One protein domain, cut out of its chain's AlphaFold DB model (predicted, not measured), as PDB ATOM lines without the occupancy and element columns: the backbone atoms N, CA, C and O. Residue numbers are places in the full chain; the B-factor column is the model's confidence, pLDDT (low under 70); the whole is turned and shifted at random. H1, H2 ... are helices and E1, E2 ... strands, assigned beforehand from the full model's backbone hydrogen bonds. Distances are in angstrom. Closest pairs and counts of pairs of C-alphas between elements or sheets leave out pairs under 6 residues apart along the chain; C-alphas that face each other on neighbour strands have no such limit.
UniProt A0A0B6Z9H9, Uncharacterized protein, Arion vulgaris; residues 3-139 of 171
ATOM      1  N   LEU A   3     -20.786  18.722  29.212       94.56
ATOM      2  CA  LEU A   3     -21.313  19.177  30.497       94.56
ATOM      3  C   LEU A   3     -22.416  20.192  30.220       94.56
ATOM      4  O   LEU A   3     -22.179  21.178  29.523       94.56
ATOM      5  N   ILE A   4     -23.614  19.919  30.724       93.94
ATOM      6  CA  ILE A   4     -24.810  20.724  30.475       93.94
ATOM      7  C   ILE A   4     -25.193  21.407  31.783       93.94
ATOM      8  O   ILE A   4     -25.622  20.744  32.726       93.94
ATOM      9  N   TYR A   5     -25.031  22.721  31.824       91.94
ATOM     10  CA  TYR A   5     -25.530  23.589  32.885       91.94
ATOM     11  C   TYR A   5     -26.887  24.165  32.478       91.94
ATOM     12  O   TYR A   5     -27.346  23.960  31.355       91.94
ATOM     13  N   LEU A   6     -27.529  24.921  33.372       88.69
ATOM     14  CA  LEU A   6     -28.852  25.487  33.099       88.69
ATOM     15  C   LEU A   6     -28.863  26.420  31.873       88.69
ATOM     16  O   LEU A   6     -29.812  26.387  31.095       88.69
ATOM     17  N   LYS A   7     -27.818  27.245  31.711       88.62
ATOM     18  CA  LYS A   7     -27.687  28.213  30.603       88.62
ATOM     19  C   LYS A   7     -26.536  27.915  29.633       88.62
ATOM     20  O   LYS A   7     -26.518  28.473  28.542       88.62
ATOM     21  N   TYR A   8     -25.576  27.072  30.016       91.75
ATOM     22  CA  TYR A   8     -24.312  26.913  29.287       91.75
ATOM     23  C   TYR A   8     -23.989  25.452  29.007       91.75
ATOM     24  O   TYR A   8     -24.364  24.556  29.764       91.75
ATOM     25  N   ILE A   9     -23.226  25.216  27.943       94.44
ATOM     26  CA  ILE A   9     -22.717  23.894  27.589       94.44
ATOM     27  C   ILE A   9     -21.204  23.987  27.422       94.44
ATOM     28  O   ILE A   9     -20.706  24.825  26.674       94.44
ATOM     29  N   VAL A  10     -20.473  23.086  28.077       95.25
ATOM     30  CA  VAL A  10     -19.039  22.883  27.833       95.25
ATOM     31  C   VAL A  10     -18.869  21.565  27.090       95.25
ATOM     32  O   VAL A  10     -19.212  20.496  27.603       95.25
ATOM     33  N   HIS A  11     -18.353  21.629  25.862       95.56
ATOM     34  CA  HIS A  11     -18.225  20.473  24.979       95.56
ATOM     35  C   HIS A  11     -16.760  20.196  24.632       95.56
ATOM     36  O   HIS A  11     -16.065  21.046  24.086       95.56
ATOM     37  N   VAL A  12     -16.303  18.978  24.926       95.69
ATOM     38  CA  VAL A  12     -14.948  18.503  24.620       95.69
ATOM     39  C   VAL A  12     -15.033  17.343  23.638       95.69
ATOM     40  O   VAL A  12     -15.687  16.330  23.921       95.69
ATOM     41  N   VAL A  13     -14.354  17.470  22.498       94.88
ATOM     42  CA  VAL A  13     -14.381  16.485  21.412       94.88
ATOM     43  C   VAL A  13     -12.963  16.109  21.010       94.88
ATOM     44  O   VAL A  13     -12.140  16.969  20.727       94.88
ATOM     45  N   GLU A  14     -12.701  14.806  20.927       94.81
ATOM     46  CA  GLU A  14     -11.439  14.253  20.431       94.81
ATOM     47  C   GLU A  14     -11.732  13.407  19.183       94.81
ATOM     48  O   GLU A  14     -12.203  12.267  19.267       94.81
ATOM     49  N   THR A  15     -11.513  13.983  18.003       93.50
ATOM     50  CA  THR A  15     -11.866  13.384  16.705       93.50
ATOM     51  C   THR A  15     -10.894  13.834  15.607       93.50
ATOM     52  O   THR A  15      -9.917  14.520  15.894       93.50
ATOM     53  N   SER A  16     -11.107  13.407  14.360       93.75
ATOM     54  CA  SER A  16     -10.296  13.858  13.223       93.75
ATOM     55  C   SER A  16     -10.530  15.338  12.910       93.75
ATOM     56  O   SER A  16     -11.611  15.871  13.163       93.75
ATOM     57  N   SER A  17      -9.547  15.989  12.286       92.81
ATOM     58  CA  SER A  17      -9.642  17.399  11.881       92.81
ATOM     59  C   SER A  17     -10.862  17.685  10.996       92.81
ATOM     60  O   SER A  17     -11.540  18.687  11.200       92.81
ATOM     61  N   ASP A  18     -11.207  16.773  10.080       94.12
ATOM     62  CA  ASP A  18     -12.393  16.916   9.222       94.12
ATOM     63  C   ASP A  18     -13.693  16.958  10.031       94.12
ATOM     64  O   ASP A  18     -14.611  17.718   9.721       94.12
ATOM     65  N   MET A  19     -13.785  16.136  11.079       95.31
ATOM     66  CA  MET A  19     -14.953  16.111  11.953       95.31
ATOM     67  C   MET A  19     -14.999  17.336  12.863       95.31
ATOM     68  O   MET A  19     -16.087  17.849  13.096       95.31
ATOM     69  N   ILE A  20     -13.849  17.838  13.330       95.00
ATOM     70  CA  ILE A  20     -13.776  19.118  14.052       95.00
ATOM     71  C   ILE A  20     -14.308  20.240  13.157       95.00
ATOM     72  O   ILE A  20     -15.191  20.977  13.577       95.00
ATOM     73  N   MET A  21     -13.848  20.325  11.905       95.06
ATOM     74  CA  MET A  21     -14.302  21.350  10.963       95.06
ATOM     75  C   MET A  21     -15.818  21.290  10.728       95.06
ATOM     76  O   MET A  21     -16.474  22.327  10.745       95.06
ATOM     77  N   LYS A  22     -16.390  20.087  10.571       96.50
ATOM     78  CA  LYS A  22     -17.848  19.914  10.458       96.50
ATOM     79  C   LYS A  22     -18.589  20.374  11.710       96.50
ATOM     80  O   LYS A  22     -19.566  21.092  11.583       96.50
ATOM     81  N   ILE A  23     -18.099  20.031  12.901       95.69
ATOM     82  CA  ILE A  23     -18.711  20.479  14.163       95.69
ATOM     83  C   ILE A  23     -18.696  22.008  14.264       95.69
ATOM     84  O   ILE A  23     -19.689  22.599  14.670       95.69
ATOM     85  N   VAL A  24     -17.596  22.660  13.878       96.25
ATOM     86  CA  VAL A  24     -17.514  24.128  13.893       96.25
ATOM     87  C   VAL A  24     -18.470  24.747  12.864       96.25
ATOM     88  O   VAL A  24     -19.113  25.749  13.159       96.25
ATOM     89  N   GLN A  25     -18.619  24.138  11.682       95.88
ATOM     90  CA  GLN A  25     -19.610  24.556  10.680       95.88
ATOM     91  C   GLN A  25     -21.045  24.397  11.188       95.88
ATOM     92  O   GLN A  25     -21.844  25.314  11.022       95.88
ATOM     93  N   ASP A  26     -21.354  23.279  11.842       96.19
ATOM     94  CA  ASP A  26     -22.665  23.041  12.443       96.19
ATOM     95  C   ASP A  26     -22.957  24.088  13.533       96.19
ATOM     96  O   ASP A  26     -24.051  24.643  13.557       96.19
ATOM     97  N   LEU A  27     -21.975  24.429  14.380       96.12
ATOM     98  CA  LEU A  27     -22.105  25.500  15.378       96.12
ATOM     99  C   LEU A  27     -22.362  26.867  14.733       96.12
ATOM    100  O   LEU A  27     -23.262  27.577  15.169       96.12
ATOM    101  N   GLN A  28     -21.635  27.216  13.667       95.75
ATOM    102  CA  GLN A  28     -21.863  28.460  12.921       95.75
ATOM    103  C   GLN A  28     -23.292  28.525  12.355       95.75
ATOM    104  O   GLN A  28     -23.935  29.568  12.424       95.75
ATOM    105  N   MET A  29     -23.799  27.422  11.793       95.62
ATOM    106  CA  MET A  29     -25.172  27.362  11.277       95.62
ATOM    107  C   MET A  29     -26.203  27.477  12.401       95.62
ATOM    108  O   MET A  29     -27.194  28.185  12.249       95.62
ATOM    109  N   MET A  30     -25.953  26.816  13.535       95.94
ATOM    110  CA  MET A  30     -26.809  26.883  14.717       95.94
ATOM    111  C   MET A  30     -26.891  28.297  15.297       95.94
ATOM    112  O   MET A  30     -27.971  28.699  15.699       95.94
ATOM    113  N   GLU A  31     -25.802  29.068  15.314       94.25
ATOM    114  CA  GLU A  31     -25.822  30.466  15.783       94.25
ATOM    115  C   GLU A  31     -26.610  31.407  14.857       94.25
ATOM    116  O   GLU A  31     -27.090  32.455  15.287       94.25
ATOM    117  N   GLN A  32     -26.734  31.057  13.576       92.81
ATOM    118  CA  GLN A  32     -27.459  31.852  12.580       92.81
ATOM    119  C   GLN A  32     -28.961  31.550  12.548       92.81
ATOM    120  O   GLN A  32     -29.725  32.348  12.003       92.81
ATOM    121  N   ASP A  33     -29.377  30.408  13.096       95.06
ATOM    122  CA  ASP A  33     -30.771  29.980  13.154       95.06
ATOM    123  C   ASP A  33     -31.437  30.477  14.453       95.06
ATOM    124  O   ASP A  33     -31.078  30.014  15.537       95.06
ATOM    125  N   PRO A  34     -32.428  31.390  14.387       90.81
ATOM    126  CA  PRO A  34     -33.117  31.898  15.574       90.81
ATOM    127  C   PRO A  34     -33.852  30.827  16.392       90.81
ATOM    128  O   PRO A  34     -34.106  31.049  17.576       90.81
ATOM    129  N   ASP A  35     -34.204  29.692  15.778       93.69
ATOM    130  CA  ASP A  35     -34.909  28.582  16.430       93.69
ATOM    131  C   ASP A  35     -33.944  27.532  17.026       93.69
ATOM    132  O   ASP A  35     -34.371  26.526  17.604       93.69
ATOM    133  N   SER A  36     -32.633  27.751  16.905       93.38
ATOM    134  CA  SER A  36     -31.591  26.881  17.446       93.38
ATOM    135  C   SER A  36     -31.470  26.970  18.969       93.38
ATOM    136  O   SER A  36     -31.692  28.003  19.597       93.38
ATOM    137  N   TYR A  37     -31.019  25.873  19.580       89.62
ATOM    138  CA  TYR A  37     -30.699  25.818  21.012       89.62
ATOM    139  C   TYR A  37     -29.343  26.448  21.364       89.62
ATOM    140  O   TYR A  37     -29.024  26.585  22.546       89.62
ATOM    141  N   VAL A  38     -28.524  26.793  20.368       92.69
ATOM    142  CA  VAL A  38     -27.204  27.404  20.560       92.69
ATOM    143  C   VAL A  38     -27.251  28.831  20.037       92.69
ATOM    144  O   VAL A  38     -27.204  29.050  18.834       92.69
ATOM    145  N   ALA A  39     -27.332  29.792  20.956       92.06
ATOM    146  CA  ALA A  39     -27.362  31.214  20.612       92.06
ATOM    147  C   ALA A  39     -25.963  31.802  20.360       92.06
ATOM    148  O   ALA A  39     -25.803  32.699  19.538       92.06
ATOM    149  N   LYS A  40     -24.956  31.326  21.100       92.44
ATOM    150  CA  LYS A  40     -23.577  31.824  21.053       92.44
ATOM    151  C   LYS A  40     -22.620  30.718  21.469       92.44
ATOM    152  O   LYS A  40     -22.894  29.979  22.417       92.44
ATOM    153  N   SER A  41     -21.481  30.628  20.803       94.56
ATOM    154  CA  SER A  41     -20.417  29.693  21.129       94.56
ATOM    155  C   SER A  41     -19.041  30.304  20.871       94.56
ATOM    156  O   SER A  41     -18.855  31.221  20.071       94.56
ATOM    157  N   LYS A  42     -18.052  29.798  21.605       94.69
ATOM    158  CA  LYS A  42     -16.647  30.165  21.458       94.69
ATOM    159  C   LYS A  42     -15.782  28.921  21.541       94.69
ATOM    160  O   LYS A  42     -16.091  27.977  22.271       94.69
ATOM    161  N   ILE A  43     -14.683  28.932  20.804       94.50
ATOM    162  CA  ILE A  43     -13.700  27.857  20.790       94.50
ATOM    163  C   ILE A  43     -12.617  28.198  21.811       94.50
ATOM    164  O   ILE A  43     -11.874  29.161  21.646       94.50
ATOM    165  N   LEU A  44     -12.531  27.384  22.865       93.06
ATOM    166  CA  LEU A  44     -11.500  27.521  23.897       93.06
ATOM    167  C   LEU A  44     -10.123  27.090  23.383       93.06
ATOM    168  O   LEU A  44      -9.139  27.796  23.558       93.06
ATOM    169  N   VAL A  45     -10.048  25.914  22.755       92.81
ATOM    170  CA  VAL A  45      -8.820  25.398  22.146       92.81
ATOM    171  C   VAL A  45      -9.154  24.337  21.102       92.81
ATOM    172  O   VAL A  45     -10.091  23.555  21.275       92.81
ATOM    173  N   ILE A  46      -8.348  24.269  20.043       93.50
ATOM    174  CA  ILE A  46      -8.272  23.117  19.142       93.50
ATOM    175  C   ILE A  46      -6.821  22.645  19.137       93.50
ATOM    176  O   ILE A  46      -5.905  23.415  18.860       93.50
ATOM    177  N   SER A  47      -6.607  21.377  19.481       91.81
ATOM    178  CA  SER A  47      -5.283  20.754  19.502       91.81
ATOM    179  C   SER A  47      -5.201  19.651  18.454       91.81
ATOM    180  O   SER A  47      -6.143  18.876  18.279       91.81
ATOM    181  N   HIS A  48      -4.057  19.569  17.778       91.25
ATOM    182  CA  HIS A  48      -3.767  18.553  16.768       91.25
ATOM    183  C   HIS A  48      -2.803  17.496  17.315       91.25
ATOM    184  O   HIS A  48      -2.149  17.712  18.333       91.25
ATOM    185  N   ASP A  49      -2.749  16.343  16.644       89.75
ATOM    186  CA  ASP A  49      -1.789  15.263  16.910       89.75
ATOM    187  C   ASP A  49      -1.744  14.788  18.374       89.75
ATOM    188  O   ASP A  49      -0.689  14.526  18.955       89.75
ATOM    189  N   ILE A  50      -2.924  14.651  18.988       89.12
ATOM    190  CA  ILE A  50      -3.041  14.124  20.348       89.12
ATOM    191  C   ILE A  50      -2.620  12.647  20.397       89.12
ATOM    192  O   ILE A  50      -3.188  11.783  19.731       89.12
ATOM    193  N   ASN A  51      -1.620  12.338  21.228       87.56
ATOM    194  CA  ASN A  51      -1.084  10.977  21.349       87.56
ATOM    195  C   ASN A  51      -2.026  10.020  22.100       87.56
ATOM    196  O   ASN A  51      -2.017   8.813  21.859       87.56
ATOM    197  N   ILE A  52      -2.806  10.543  23.051       90.88
ATOM    198  CA  ILE A  52      -3.692   9.761  23.921       90.88
ATOM    199  C   ILE A  52      -5.046  10.459  24.003       90.88
ATOM    200  O   ILE A  52      -5.122  11.646  24.301       90.88
ATOM    201  N   ARG A  53      -6.112   9.689  23.770       92.25
ATOM    202  CA  ARG A  53      -7.504  10.136  23.843       92.25
ATOM    203  C   ARG A  53      -8.034  10.015  25.278       92.25
ATOM    204  O   ARG A  53      -8.316   8.899  25.728       92.25
ATOM    205  N   LEU A  54      -8.178  11.127  26.001       93.19
ATOM    206  CA  LEU A  54      -8.694  11.123  27.381       93.19
ATOM    207  C   LEU A  54     -10.214  10.920  27.420       93.19
ATOM    208  O   LEU A  54     -10.740  10.210  28.276       93.19
ATOM    209  N   TYR A  55     -10.913  11.460  26.430       91.75
ATOM    210  CA  TYR A  55     -12.357  11.410  26.241       91.75
ATOM    211  C   TYR A  55     -12.735  10.381  25.175       91.75
ATOM    212  O   TYR A  55     -13.414  10.664  24.189       91.75
ATOM    213  N   SER A  56     -12.304   9.137  25.396       85.81
ATOM    214  CA  SER A  56     -12.474   8.033  24.440       85.81
ATOM    215  C   SER A  56     -13.924   7.652  24.128       85.81
ATOM    216  O   SER A  56     -14.177   7.015  23.105       85.81
ATOM    217  N   TYR A  57     -14.870   8.051  24.976       84.19
ATOM    218  CA  TYR A  57     -16.295   7.786  24.819       84.19
ATOM    219  C   TYR A  57     -17.080   9.088  24.864       84.19
ATOM    220  O   TYR A  57     -16.772   9.992  25.645       84.19
ATOM    221  N   TRP A  58     -18.121   9.171  24.040       87.31
ATOM    222  CA  TRP A  58     -19.069  10.268  24.136       87.31
ATOM    223  C   TRP A  58     -20.038  10.006  25.292       87.31
ATOM    224  O   TRP A  58     -20.672   8.954  25.369       87.31
ATOM    225  N   SER A  59     -20.122  10.968  26.202       88.50
ATOM    226  CA  SER A  59     -21.042  11.000  27.333       88.50
ATOM    227  C   SER A  59     -21.463  12.443  27.575       88.50
ATOM    228  O   SER A  59     -20.717  13.375  27.244       88.50
ATOM    229  N   PHE A  60     -22.637  12.617  28.172       91.94
ATOM    230  CA  PHE A  60     -23.100  13.903  28.664       91.94
ATOM    231  C   PHE A  60     -23.508  13.787  30.132       91.94
ATOM    232  O   PHE A  60     -23.914  12.713  30.576       91.94
ATOM    233  N   GLN A  61     -23.386  14.885  30.868       92.19
ATOM    234  CA  GLN A  61     -23.876  15.006  32.234       92.19
ATOM    235  C   GLN A  61     -24.571  16.353  32.393       92.19
ATOM    236  O   GLN A  61     -23.988  17.394  32.088       92.19
ATOM    237  N   THR A  62     -25.802  16.320  32.897       92.19
ATOM    238  CA  THR A  62     -26.514  17.524  33.321       92.19
ATOM    239  C   THR A  62     -26.136  17.844  34.762       92.19
ATOM    240  O   THR A  62     -26.155  16.966  35.628       92.19
ATOM    241  N   LEU A  63     -25.748  19.090  35.000       89.81
ATOM    242  CA  LEU A  63     -25.310  19.611  36.284       89.81
ATOM    243  C   LEU A  63     -26.367  20.600  36.777       89.81
ATOM    244  O   LEU A  63     -26.449  21.725  36.287       89.81
ATOM    245  N   ASP A  64     -27.179  20.169  37.743       83.62
ATOM    246  CA  ASP A  64     -28.186  21.019  38.392       83.62
ATOM    247  C   ASP A  64     -27.539  21.862  39.500       83.62
ATOM    248  O   ASP A  64     -27.740  21.656  40.695       83.62
ATOM    249  N   ILE A  65     -26.642  22.755  39.083       80.25
ATOM    250  CA  ILE A  65     -25.905  23.657  39.966       80.25
ATOM    251  C   ILE A  65     -26.512  25.046  39.792       80.25
ATOM    252  O   ILE A  65     -26.498  25.600  38.693       80.25
ATOM    253  N   ILE A  66     -27.033  25.630  40.868       77.19
ATOM    254  CA  ILE A  66     -27.586  26.990  40.848       77.19
ATOM    255  C   ILE A  66     -26.542  27.945  41.424       77.19
ATOM    256  O   ILE A  66     -26.370  28.046  42.639       77.19
ATOM    257  N   GLU A  67     -25.848  28.666  40.549       76.88
ATOM    258  CA  GLU A  67     -24.925  29.728  40.944       76.88
ATOM    259  C   GLU A  67     -25.658  31.078  40.915       76.88
ATOM    260  O   GLU A  67     -26.310  31.438  39.934       76.88
ATOM    261  N   HIS A  68     -25.612  31.811  42.026       74.75
ATOM    262  CA  HIS A  68     -26.280  33.106  42.148       74.75
ATOM    263  C   HIS A  68     -25.322  34.209  41.693       74.75
ATOM    264  O   HIS A  68     -24.162  34.210  42.090       74.75
ATOM    265  N   GLY A  69     -25.802  35.168  40.896       73.56
ATOM    266  CA  GLY A  69     -24.988  36.320  40.485       73.56
ATOM    267  C   GLY A  69     -23.974  36.046  39.367       73.56
ATOM    268  O   GLY A  69     -23.026  36.807  39.233       73.56
ATOM    269  N   ILE A  70     -24.189  35.009  38.547       76.12
ATOM    270  CA  ILE A  70     -23.344  34.643  37.386       76.12
ATOM    271  C   ILE A  70     -23.033  35.849  36.476       76.12
ATOM    272  O   ILE A  70     -21.917  35.992  35.990       76.12
ATOM    273  N   GLU A  71     -24.023  36.719  36.253       71.94
ATOM    274  CA  GLU A  71     -23.924  37.890  35.365       71.94
ATOM    275  C   GLU A  71     -23.145  39.064  35.985       71.94
ATOM    276  O   GLU A  71     -22.761  39.986  35.278       71.94
ATOM    277  N   ALA A  72     -22.905  39.032  37.300       72.94
ATOM    278  CA  ALA A  72     -22.159  40.056  38.030       72.94
ATOM    279  C   ALA A  72     -20.710  39.635  38.324       72.94
ATOM    280  O   ALA A  72     -20.041  40.285  39.127       72.94
ATOM    281  N   TYR A  73     -20.242  38.533  37.727       76.69
ATOM    282  CA  TYR A  73     -18.861  38.097  37.865       76.69
ATOM    283  C   TYR A  73     -17.940  39.082  37.139       76.69
ATOM    284  O   TYR A  73     -17.899  39.122  35.911       76.69
ATOM    285  N   ASP A  74     -17.233  39.883  37.928       73.81
ATOM    286  CA  ASP A  74     -16.181  40.785  37.480       73.81
ATOM    287  C   ASP A  74     -14.867  40.288  38.078       73.81
ATOM    288  O   ASP A  74     -14.751  40.098  39.296       73.81
ATOM    289  N   THR A  75     -13.902  40.007  37.214       73.88
ATOM    290  CA  THR A  75     -12.590  39.501  37.601       73.88
ATOM    291  C   THR A  75     -11.532  40.552  37.313       73.88
ATOM    292  O   THR A  75     -11.526  41.203  36.275       73.88
ATOM    293  N   HIS A  76     -10.603  40.720  38.251       78.00
ATOM    294  CA  HIS A  76      -9.416  41.547  38.035       78.00
ATOM    295  C   HIS A  76      -8.278  40.767  37.358       78.00
ATOM    296  O   HIS A  76      -7.190  41.313  37.162       78.00
ATOM    297  N   GLU A  77      -8.498  39.490  37.044       81.19
ATOM    298  CA  GLU A  77      -7.514  38.630  36.398       81.19
ATOM    299  C   GLU A  77      -7.614  38.725  34.867       81.19
ATOM    300  O   GLU A  77      -8.716  38.820  34.331       81.19
ATOM    301  N   PRO A  78      -6.482  38.669  34.143       84.88
ATOM    302  CA  PRO A  78      -6.489  38.577  32.686       84.88
ATOM    303  C   PRO A  78      -7.266  37.352  32.184       84.88
ATOM    304  O   PRO A  78      -7.157  36.263  32.760       84.88
ATOM    305  N   CYS A  79      -7.986  37.514  31.073       87.00
ATOM    306  CA  CYS A  79      -8.783  36.461  30.440       87.00
ATOM    307  C   CYS A  79      -7.950  35.203  30.129       87.00
ATOM    308  O   CYS A  79      -8.406  34.073  30.319       87.00
ATOM    309  N   GLU A  80      -6.683  35.370  29.752       88.44
ATOM    310  CA  GLU A  80      -5.770  34.271  29.440       88.44
ATOM    311  C   GLU A  80      -5.523  33.351  30.640       88.44
ATOM    312  O   GLU A  80      -5.414  32.135  30.469       88.44
ATOM    313  N   ASN A  81      -5.480  33.897  31.860       90.38
ATOM    314  CA  ASN A  81      -5.303  33.087  33.066       90.38
ATOM    315  C   ASN A  81      -6.534  32.212  33.319       90.38
ATOM    316  O   ASN A  81      -6.393  31.015  33.569       90.38
ATOM    317  N   LEU A  82      -7.736  32.774  33.151       91.06
ATOM    318  CA  LEU A  82      -8.991  32.028  33.277       91.06
ATOM    319  C   LEU A  82      -9.082  30.902  32.240       91.06
ATOM    320  O   LEU A  82      -9.510  29.793  32.559       91.06
ATOM    321  N   ILE A  83      -8.638  31.162  31.007       92.25
ATOM    322  CA  ILE A  83      -8.556  30.155  29.943       92.25
ATOM    323  C   ILE A  83      -7.605  29.024  30.349       92.25
ATOM    324  O   ILE A  83      -7.961  27.850  30.227       92.25
ATOM    325  N   VAL A  84      -6.409  29.349  30.847       93.56
ATOM    326  CA  VAL A  84      -5.418  28.352  31.286       93.56
ATOM    327  C   VAL A  84      -5.952  27.507  32.443       93.56
ATOM    328  O   VAL A  84      -5.789  26.281  32.435       93.56
ATOM    329  N   ASP A  85      -6.630  28.123  33.406       93.06
ATOM    330  CA  ASP A  85      -7.226  27.421  34.539       93.06
ATOM    331  C   ASP A  85      -8.364  26.499  34.097       93.06
ATOM    332  O   ASP A  85      -8.387  25.322  34.473       93.06
ATOM    333  N   LEU A  86      -9.244  26.975  33.214       94.00
ATOM    334  CA  LEU A  86     -10.326  26.180  32.639       94.00
ATOM    335  C   LEU A  86      -9.791  24.988  31.832       94.00
ATOM    336  O   LEU A  86     -10.256  23.855  31.994       94.00
ATOM    337  N   LEU A  87      -8.768  25.200  31.001       94.69
ATOM    338  CA  LEU A  87      -8.091  24.129  30.268       94.69
ATOM    339  C   LEU A  87      -7.460  23.109  31.218       94.69
ATOM    340  O   LEU A  87      -7.568  21.900  31.002       94.69
ATOM    341  N   THR A  88      -6.845  23.580  32.301       95.19
ATOM    342  CA  THR A  88      -6.242  22.723  33.325       95.19
ATOM    343  C   THR A  88      -7.297  21.881  34.043       95.19
ATOM    344  O   THR A  88      -7.075  20.685  34.261       95.19
ATOM    345  N   GLN A  89      -8.450  22.460  34.387       94.88
ATOM    346  CA  GLN A  89      -9.588  21.748  34.980       94.88
ATOM    347  C   GLN A  89     -10.101  20.654  34.039       94.88
ATOM    348  O   GLN A  89     -10.165  19.486  34.431       94.88
ATOM    349  N   ILE A  90     -10.362  20.996  32.773       94.62
ATOM    350  CA  ILE A  90     -10.840  20.052  31.755       94.62
ATOM    351  C   ILE A  90      -9.816  18.936  31.514       94.62
ATOM    352  O   ILE A  90     -10.188  17.769  31.386       94.62
ATOM    353  N   LEU A  91      -8.518  19.235  31.487       94.44
ATOM    354  CA  LEU A  91      -7.494  18.209  31.300       94.44
ATOM    355  C   LEU A  91      -7.428  17.253  32.501       94.44
ATOM    356  O   LEU A  91      -7.411  16.032  32.326       94.44
ATOM    357  N   LYS A  92      -7.442  17.788  33.729       95.56
ATOM    358  CA  LYS A  92      -7.473  16.989  34.967       95.56
ATOM    359  C   LYS A  92      -8.727  16.119  35.046       95.56
ATOM    360  O   LYS A  92      -8.624  14.956  35.439       95.56
ATOM    361  N   LEU A  93      -9.878  16.643  34.626       94.38
ATOM    362  CA  LEU A  93     -11.133  15.900  34.526       94.38
ATOM    363  C   LEU A  93     -11.011  14.731  33.538       94.38
ATOM    364  O   LEU A  93     -11.373  13.600  33.867       94.38
ATOM    365  N   GLY A  94     -10.416  14.967  32.368       93.19
ATOM    366  CA  GLY A  94     -10.150  13.926  31.375       93.19
ATOM    367  C   GLY A  94      -9.245  12.825  31.923       93.19
ATOM    368  O   GLY A  94      -9.550  11.642  31.786       93.19
ATOM    369  N   VAL A  95      -8.172  13.192  32.631       94.00
ATOM    370  CA  VAL A  95      -7.277  12.233  33.301       94.00
ATOM    371  C   VAL A  95      -8.006  11.438  34.387       94.00
ATOM    372  O   VAL A  95      -7.778  10.233  34.519       94.00
ATOM    373  N   TYR A  96      -8.875  12.081  35.171       93.06
ATOM    374  CA  TYR A  96      -9.681  11.402  36.187       93.06
ATOM    375  C   TYR A  96     -10.592  10.343  35.563       93.06
ATOM    376  O   TYR A  96     -10.602   9.200  36.026       93.06
ATOM    377  N   LEU A  97     -11.313  10.705  34.499       91.69
ATOM    378  CA  LEU A  97     -12.231   9.816  33.789       91.69
ATOM    379  C   LEU A  97     -11.497   8.686  33.070       91.69
ATOM    380  O   LEU A  97     -11.932   7.539  33.134       91.69
ATOM    381  N   PHE A  98     -10.349   8.978  32.458       91.50
ATOM    382  CA  PHE A  98      -9.505   7.982  31.801       91.50
ATOM    383  C   PHE A  98      -9.023   6.887  32.766       91.50
ATOM    384  O   PHE A  98      -8.886   5.729  32.378       91.50
ATOM    385  N   LYS A  99      -8.798   7.233  34.041       91.50
ATOM    386  CA  LYS A  99      -8.413   6.278  35.094       91.50
ATOM    387  C   LYS A  99      -9.577   5.413  35.590       91.50
ATOM    388  O   LYS A  99      -9.326   4.430  36.286       91.50
ATOM    389  N   GLN A 100     -10.825   5.758  35.271       89.56
ATOM    390  CA  GLN A 100     -11.978   4.970  35.699       89.56
ATOM    391  C   GLN A 100     -12.140   3.713  34.830       89.56
ATOM    392  O   GLN A 100     -11.988   3.769  33.607       89.56
ATOM    393  N   PRO A 101     -12.515   2.568  35.425       88.25
ATOM    394  CA  PRO A 101     -12.953   1.409  34.661       88.25
ATOM    395  C   PRO A 101     -14.096   1.762  33.701       88.25
ATOM    396  O   PRO A 101     -15.036   2.474  34.055       88.25
ATOM    397  N   LYS A 102     -14.071   1.202  32.485       82.12
ATOM    398  CA  LYS A 102     -15.100   1.474  31.459       82.12
ATOM    399  C   LYS A 102     -16.520   1.152  31.935       82.12
ATOM    400  O   LYS A 102     -17.462   1.843  31.566       82.12
ATOM    401  N   THR A 103     -16.667   0.125  32.769       82.69
ATOM    402  CA  THR A 103     -17.949  -0.297  33.350       82.69
ATOM    403  C   THR A 103     -18.502   0.694  34.372       82.69
ATOM    404  O   THR A 103     -19.714   0.761  34.543       82.69
ATOM    405  N   SER A 104     -17.646   1.482  35.027       85.19
ATOM    406  CA  SER A 104     -18.036   2.470  36.038       85.19
ATOM    407  C   SER A 104     -18.016   3.907  35.519       85.19
ATOM    408  O   SER A 104     -18.339   4.823  36.274       85.19
ATOM    409  N   LEU A 105     -17.658   4.134  34.250       84.19
ATOM    410  CA  LEU A 105     -17.541   5.481  33.685       84.19
ATOM    411  C   LEU A 105     -18.855   6.260  33.811       84.19
ATOM    412  O   LEU A 105     -18.841   7.401  34.250       84.19
ATOM    413  N   ARG A 106     -19.997   5.626  33.519       85.88
ATOM    414  CA  ARG A 106     -21.316   6.255  33.674       85.88
ATOM    415  C   ARG A 106     -21.588   6.684  35.119       85.88
ATOM    416  O   ARG A 106     -21.914   7.837  35.353       85.88
ATOM    417  N   SER A 107     -21.374   5.793  36.086       87.00
ATOM    418  CA  SER A 107     -21.541   6.132  37.506       87.00
ATOM    419  C   SER A 107     -20.554   7.203  37.988       87.00
ATOM    420  O   SER A 107     -20.868   7.996  38.871       87.00
ATOM    421  N   ALA A 108     -19.348   7.249  37.412       87.31
ATOM    422  CA  ALA A 108     -18.380   8.300  37.704       87.31
ATOM    423  C   ALA A 108     -18.842   9.655  37.149       87.31
ATOM    424  O   ALA A 108     -18.692  10.650  37.847       87.31
ATOM    425  N   MET A 109     -19.449   9.680  35.953       87.12
ATOM    426  CA  MET A 109     -20.061  10.878  35.361       87.12
ATOM    427  C   MET A 109     -21.208  11.420  36.226       87.12
ATOM    428  O   MET A 109     -21.256  12.613  36.514       87.12
ATOM    429  N   GLU A 110     -22.088  10.535  36.698       87.44
ATOM    430  CA  GLU A 110     -23.242  10.900  37.532       87.44
ATOM    431  C   GLU A 110     -22.818  11.469  38.900       87.44
ATOM    432  O   GLU A 110     -23.507  12.313  39.460       87.44
ATOM    433  N   THR A 111     -21.649  11.063  39.413       88.75
ATOM    434  CA  THR A 111     -21.114  11.499  40.719       88.75
ATOM    435  C   THR A 111     -20.021  12.568  40.615       88.75
ATOM    436  O   THR A 111     -19.341  12.847  41.605       88.75
ATOM    437  N   LEU A 112     -19.835  13.187  39.441       89.25
ATOM    438  CA  LEU A 112     -18.790  14.200  39.222       89.25
ATOM    439  C   LEU A 112     -18.896  15.360  40.208       89.25
ATOM    440  O   LEU A 112     -17.899  15.728  40.826       89.25
ATOM    441  N   HIS A 113     -20.104  15.900  40.373       87.44
ATOM    442  CA  HIS A 113     -20.337  17.049  41.239       87.44
ATOM    443  C   HIS A 113     -20.041  16.739  42.714       87.44
ATOM    444  O   HIS A 113     -19.517  17.588  43.425       87.44
ATOM    445  N   GLU A 114     -20.308  15.510  43.161       87.69
ATOM    446  CA  GLU A 114     -20.064  15.088  44.544       87.69
ATOM    447  C   GLU A 114     -18.585  14.791  44.815       87.69
ATOM    448  O   GLU A 114     -18.069  15.100  45.888       87.69
ATOM    449  N   LYS A 115     -17.894  14.153  43.861       89.56
ATOM    450  CA  LYS A 115     -16.531  13.643  44.076       89.56
ATOM    451  C   LYS A 115     -15.440  14.635  43.723       89.56
ATOM    452  O   LYS A 115     -14.394  14.621  44.365       89.56
ATOM    453  N   ILE A 116     -15.638  15.406  42.659       91.19
ATOM    454  CA  ILE A 116     -14.623  16.299  42.094       91.19
ATOM    455  C   ILE A 116     -15.243  17.615  41.592       91.19
ATOM    456  O   ILE A 116     -15.059  17.967  40.425       91.19
ATOM    457  N   PRO A 117     -15.953  18.367  42.458       89.94
ATOM    458  CA  PRO A 117     -16.546  19.650  42.075       89.94
ATOM    459  C   PRO A 117     -15.500  20.649  41.564       89.94
ATOM    460  O   PRO A 117     -15.773  21.370  40.613       89.94
ATOM    461  N   ASP A 118     -14.282  20.625  42.114       89.81
ATOM    462  CA  ASP A 118     -13.189  21.545  41.755       89.81
ATOM    463  C   ASP A 118     -12.661  21.363  40.320       89.81
ATOM    464  O   ASP A 118     -11.917  22.202  39.813       89.81
ATOM    465  N   LEU A 119     -12.987  20.240  39.671       92.44
ATOM    466  CA  LEU A 119     -12.606  19.971  38.281       92.44
ATOM    467  C   LEU A 119     -13.707  20.351  37.285       92.44
ATOM    468  O   LEU A 119     -13.493  20.234  36.076       92.44
ATOM    469  N   LEU A 120     -14.880  20.762  37.772       92.56
ATOM    470  CA  LEU A 120     -15.973  21.227  36.933       92.56
ATOM    471  C   LEU A 120     -15.832  22.734  36.682       92.56
ATOM    472  O   LEU A 120     -15.660  23.491  37.638       92.56
ATOM    473  N   PRO A 121     -15.966  23.184  35.423       92.38
ATOM    474  CA  PRO A 121     -16.038  24.605  35.108       92.38
ATOM    475  C   PRO A 121     -17.127  25.314  35.922       92.38
ATOM    476  O   PRO A 121     -18.252  24.816  36.035       92.38
ATOM    477  N   GLN A 122     -16.812  26.483  36.474       90.31
ATOM    478  CA  GLN A 122     -17.796  27.332  37.151       90.31
ATOM    479  C   GLN A 122     -18.648  28.083  36.122       90.31
ATOM    480  O   GLN A 122     -18.142  28.489  35.074       90.31
ATOM    481  N   GLN A 123     -19.942  28.278  36.398       90.50
ATOM    482  CA  GLN A 123     -20.848  28.903  35.427       90.50
ATOM    483  C   GLN A 123     -20.576  30.397  35.278       90.50
ATOM    484  O   GLN A 123     -20.699  30.914  34.173       90.50
ATOM    485  N   SER A 124     -20.184  31.073  36.359       89.31
ATOM    486  CA  SER A 124     -19.702  32.461  36.344       89.31
ATOM    487  C   SER A 124     -18.539  32.668  35.372       89.31
ATOM    488  O   SER A 124     -18.625  33.528  34.500       89.31
ATOM    489  N   ILE A 125     -17.508  31.820  35.442       90.06
ATOM    490  CA  ILE A 125     -16.342  31.883  34.545       90.06
ATOM    491  C   ILE A 125     -16.744  31.575  33.098       90.06
ATOM    492  O   ILE A 125     -16.348  32.291  32.181       90.06
ATOM    493  N   VAL A 126     -17.554  30.534  32.870       91.25
ATOM    494  CA  VAL A 126     -18.023  30.183  31.516       91.25
ATOM    495  C   VAL A 126     -18.856  31.314  30.911       91.25
ATOM    496  O   VAL A 126     -18.662  31.648  29.745       91.25
ATOM    497  N   ASN A 127     -19.744  31.929  31.696       90.25
ATOM    498  CA  ASN A 127     -20.519  33.095  31.277       90.25
ATOM    499  C   ASN A 127     -19.611  34.268  30.910       90.25
ATOM    500  O   ASN A 127     -19.750  34.829  29.831       90.25
ATOM    501  N   TYR A 128     -18.669  34.606  31.790       89.38
ATOM    502  CA  TYR A 128     -17.721  35.692  31.573       89.38
ATOM    503  C   TYR A 128     -16.951  35.500  30.261       89.38
ATOM    504  O   TYR A 128     -17.004  36.360  29.389       89.38
ATOM    505  N   LEU A 129     -16.355  34.322  30.051       89.81
ATOM    506  CA  LEU A 129     -15.609  34.010  28.830       89.81
ATOM    507  C   LEU A 129     -16.488  34.014  27.569       89.81
ATOM    508  O   LEU A 129     -16.023  34.402  26.494       89.81
ATOM    509  N   LEU A 130     -17.751  33.587  27.667       89.31
ATOM    510  CA  LEU A 130     -18.695  33.628  26.549       89.31
ATOM    511  C   LEU A 130     -19.143  35.054  26.221       89.31
ATOM    512  O   LEU A 130     -19.229  35.393  25.039       89.31
ATOM    513  N   GLU A 131     -19.429  35.884  27.223       85.94
ATOM    514  CA  GLU A 131     -19.992  37.224  27.039       85.94
ATOM    515  C   GLU A 131     -18.959  38.309  26.774       85.94
ATOM    516  O   GLU A 131     -19.235  39.234  26.010       85.94
ATOM    517  N   GLU A 132     -17.761  38.182  27.331       74.38
ATOM    518  CA  GLU A 132     -16.713  39.168  27.137       74.38
ATOM    519  C   GLU A 132     -16.319  39.245  25.657       74.38
ATOM    520  O   GLU A 132     -16.042  38.236  25.015       74.38
ATOM    521  N   ASN A 133     -16.285  40.448  25.085       64.88
ATOM    522  CA  ASN A 133     -15.894  40.653  23.683       64.88
ATOM    523  C   ASN A 133     -14.369  40.609  23.477       64.88
ATOM    524  O   ASN A 133     -13.867  41.120  22.478       64.88
ATOM    525  N   ASP A 134     -13.632  40.055  24.439       67.00
ATOM    526  CA  ASP A 134     -12.185  39.961  24.361       67.00
ATOM    527  C   ASP A 134     -11.750  38.996  23.244       67.00
ATOM    528  O   ASP A 134     -12.378  37.968  22.975       67.00
ATOM    529  N   SER A 135     -10.646  39.362  22.597       66.25
ATOM    530  CA  SER A 135     -10.033  38.718  21.431       66.25
ATOM    531  C   SER A 135      -9.360  37.376  21.729       66.25
ATOM    532  O   SER A 135      -8.910  36.691  20.810       66.25
ATOM    533  N   SER A 136      -9.277  36.999  23.005       77.69
ATOM    534  CA  SER A 136      -8.543  35.821  23.468       77.69
ATOM    535  C   SER A 136      -9.150  34.494  22.996       77.69
ATOM    536  O   SER A 136      -8.447  33.489  22.898       77.69
ATOM    537  N   MET A 137     -10.448  34.475  22.671       88.88
ATOM    538  CA  MET A 137     -11.151  33.292  22.171       88.88
ATOM    539  C   MET A 137     -11.757  33.551  20.799       88.88
ATOM    540  O   MET A 137     -12.324  34.609  20.547       88.88
ATOM    541  N   ILE A 138     -11.698  32.536  19.942       91.75
ATOM    542  CA  ILE A 138     -12.196  32.610  18.571       91.75
ATOM    543  C   ILE A 138     -13.627  32.074  18.475       91.75
ATOM    544  O   ILE A 138     -13.976  31.056  19.081       91.75
ATOM    545  N   THR A 139     -14.467  32.746  17.702       94.31
ATOM    546  CA  THR A 139     -15.816  32.268  17.363       94.31
ATOM    547  C   THR A 139     -15.770  31.210  16.249       94.31
ATOM    548  O   THR A 139     -14.791  31.137  15.497       94.31
TER     549      THR A 139
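Overview. This is residues 3 to 139 of the 171 residues of an uncharacterized protein of Arion vulgaris (UniProt A0A0B6Z9H9). What is the shape? The long helix H2 lies on one side and H1 on the opposite side, with a core of largely unnamed chain between them that holds E1 in the middle; H5 is near one end of H2, and H3 is near the other, with H4 next to H3. The helices are loosely set, and no two of them touch. What is it made of? The printed part has 137 residues with five named helices and two named strands, in the order E1, H1, E2, H2, H3, H4, H5; it is mostly helix, though under half of the residues are in named elements. It is compact, with a radius of gyration of the C-alphas of 15.5 A and spans of 41 by 37 by 31 A.

Arrangement. What is near H2, residues 79 to 98? H5, residues 123 to 131, is close but not clearly touching, with Cys 79 and Leu 129 the closest C-alphas at 7.4 A; they run opposite ways at a steep tilt of 52 degrees. H3, residues 105 to 110, is also close but not clearly touching, with C-alphas 97 and 105 closest at 6.9 A, opposite ways at a steep tilt of 52 degrees. And the rest? H4, residues 112 to 115, and H3 meet only through their link. E2, residues 60 to 62, comes closest to H3 at the C-alphas of Gln 61 and Met 109, 6.4 A. H1, residues 17 to 32, and H2 are apart. E1, residues 9 to 11, and H5 are only just apart, closest 8.2 A; E1 and E2 pair with no named strand. Are the helix backbones complete? In H1, H2, H3 and H5 every O i to N i+4 pair is within hydrogen-bond range; H4 is too short for one.

Along the chain. How long are the helices? H2 spans 28.5 A from first to last C-alpha, H1 23.0 A and H5 11.8 A. Where are the anchors? C-alpha 79 is at (-8.783, 36.461, 30.440), C-alpha 9 at (-22.717, 23.894, 27.589) and C-alpha 131 at (-19.992, 37.224, 27.039).

Size, cuts and confidence. How far does it reach? The two C-alphas farthest apart, of His 76 and Thr 103, are 43.0 A apart. Which links are long, and where is confidence low? H1 to E2 and E2 to H2 are long links, of 27 and 16 residues; the printed part has no cut, and residues 133 to 135 are under pLDDT 70.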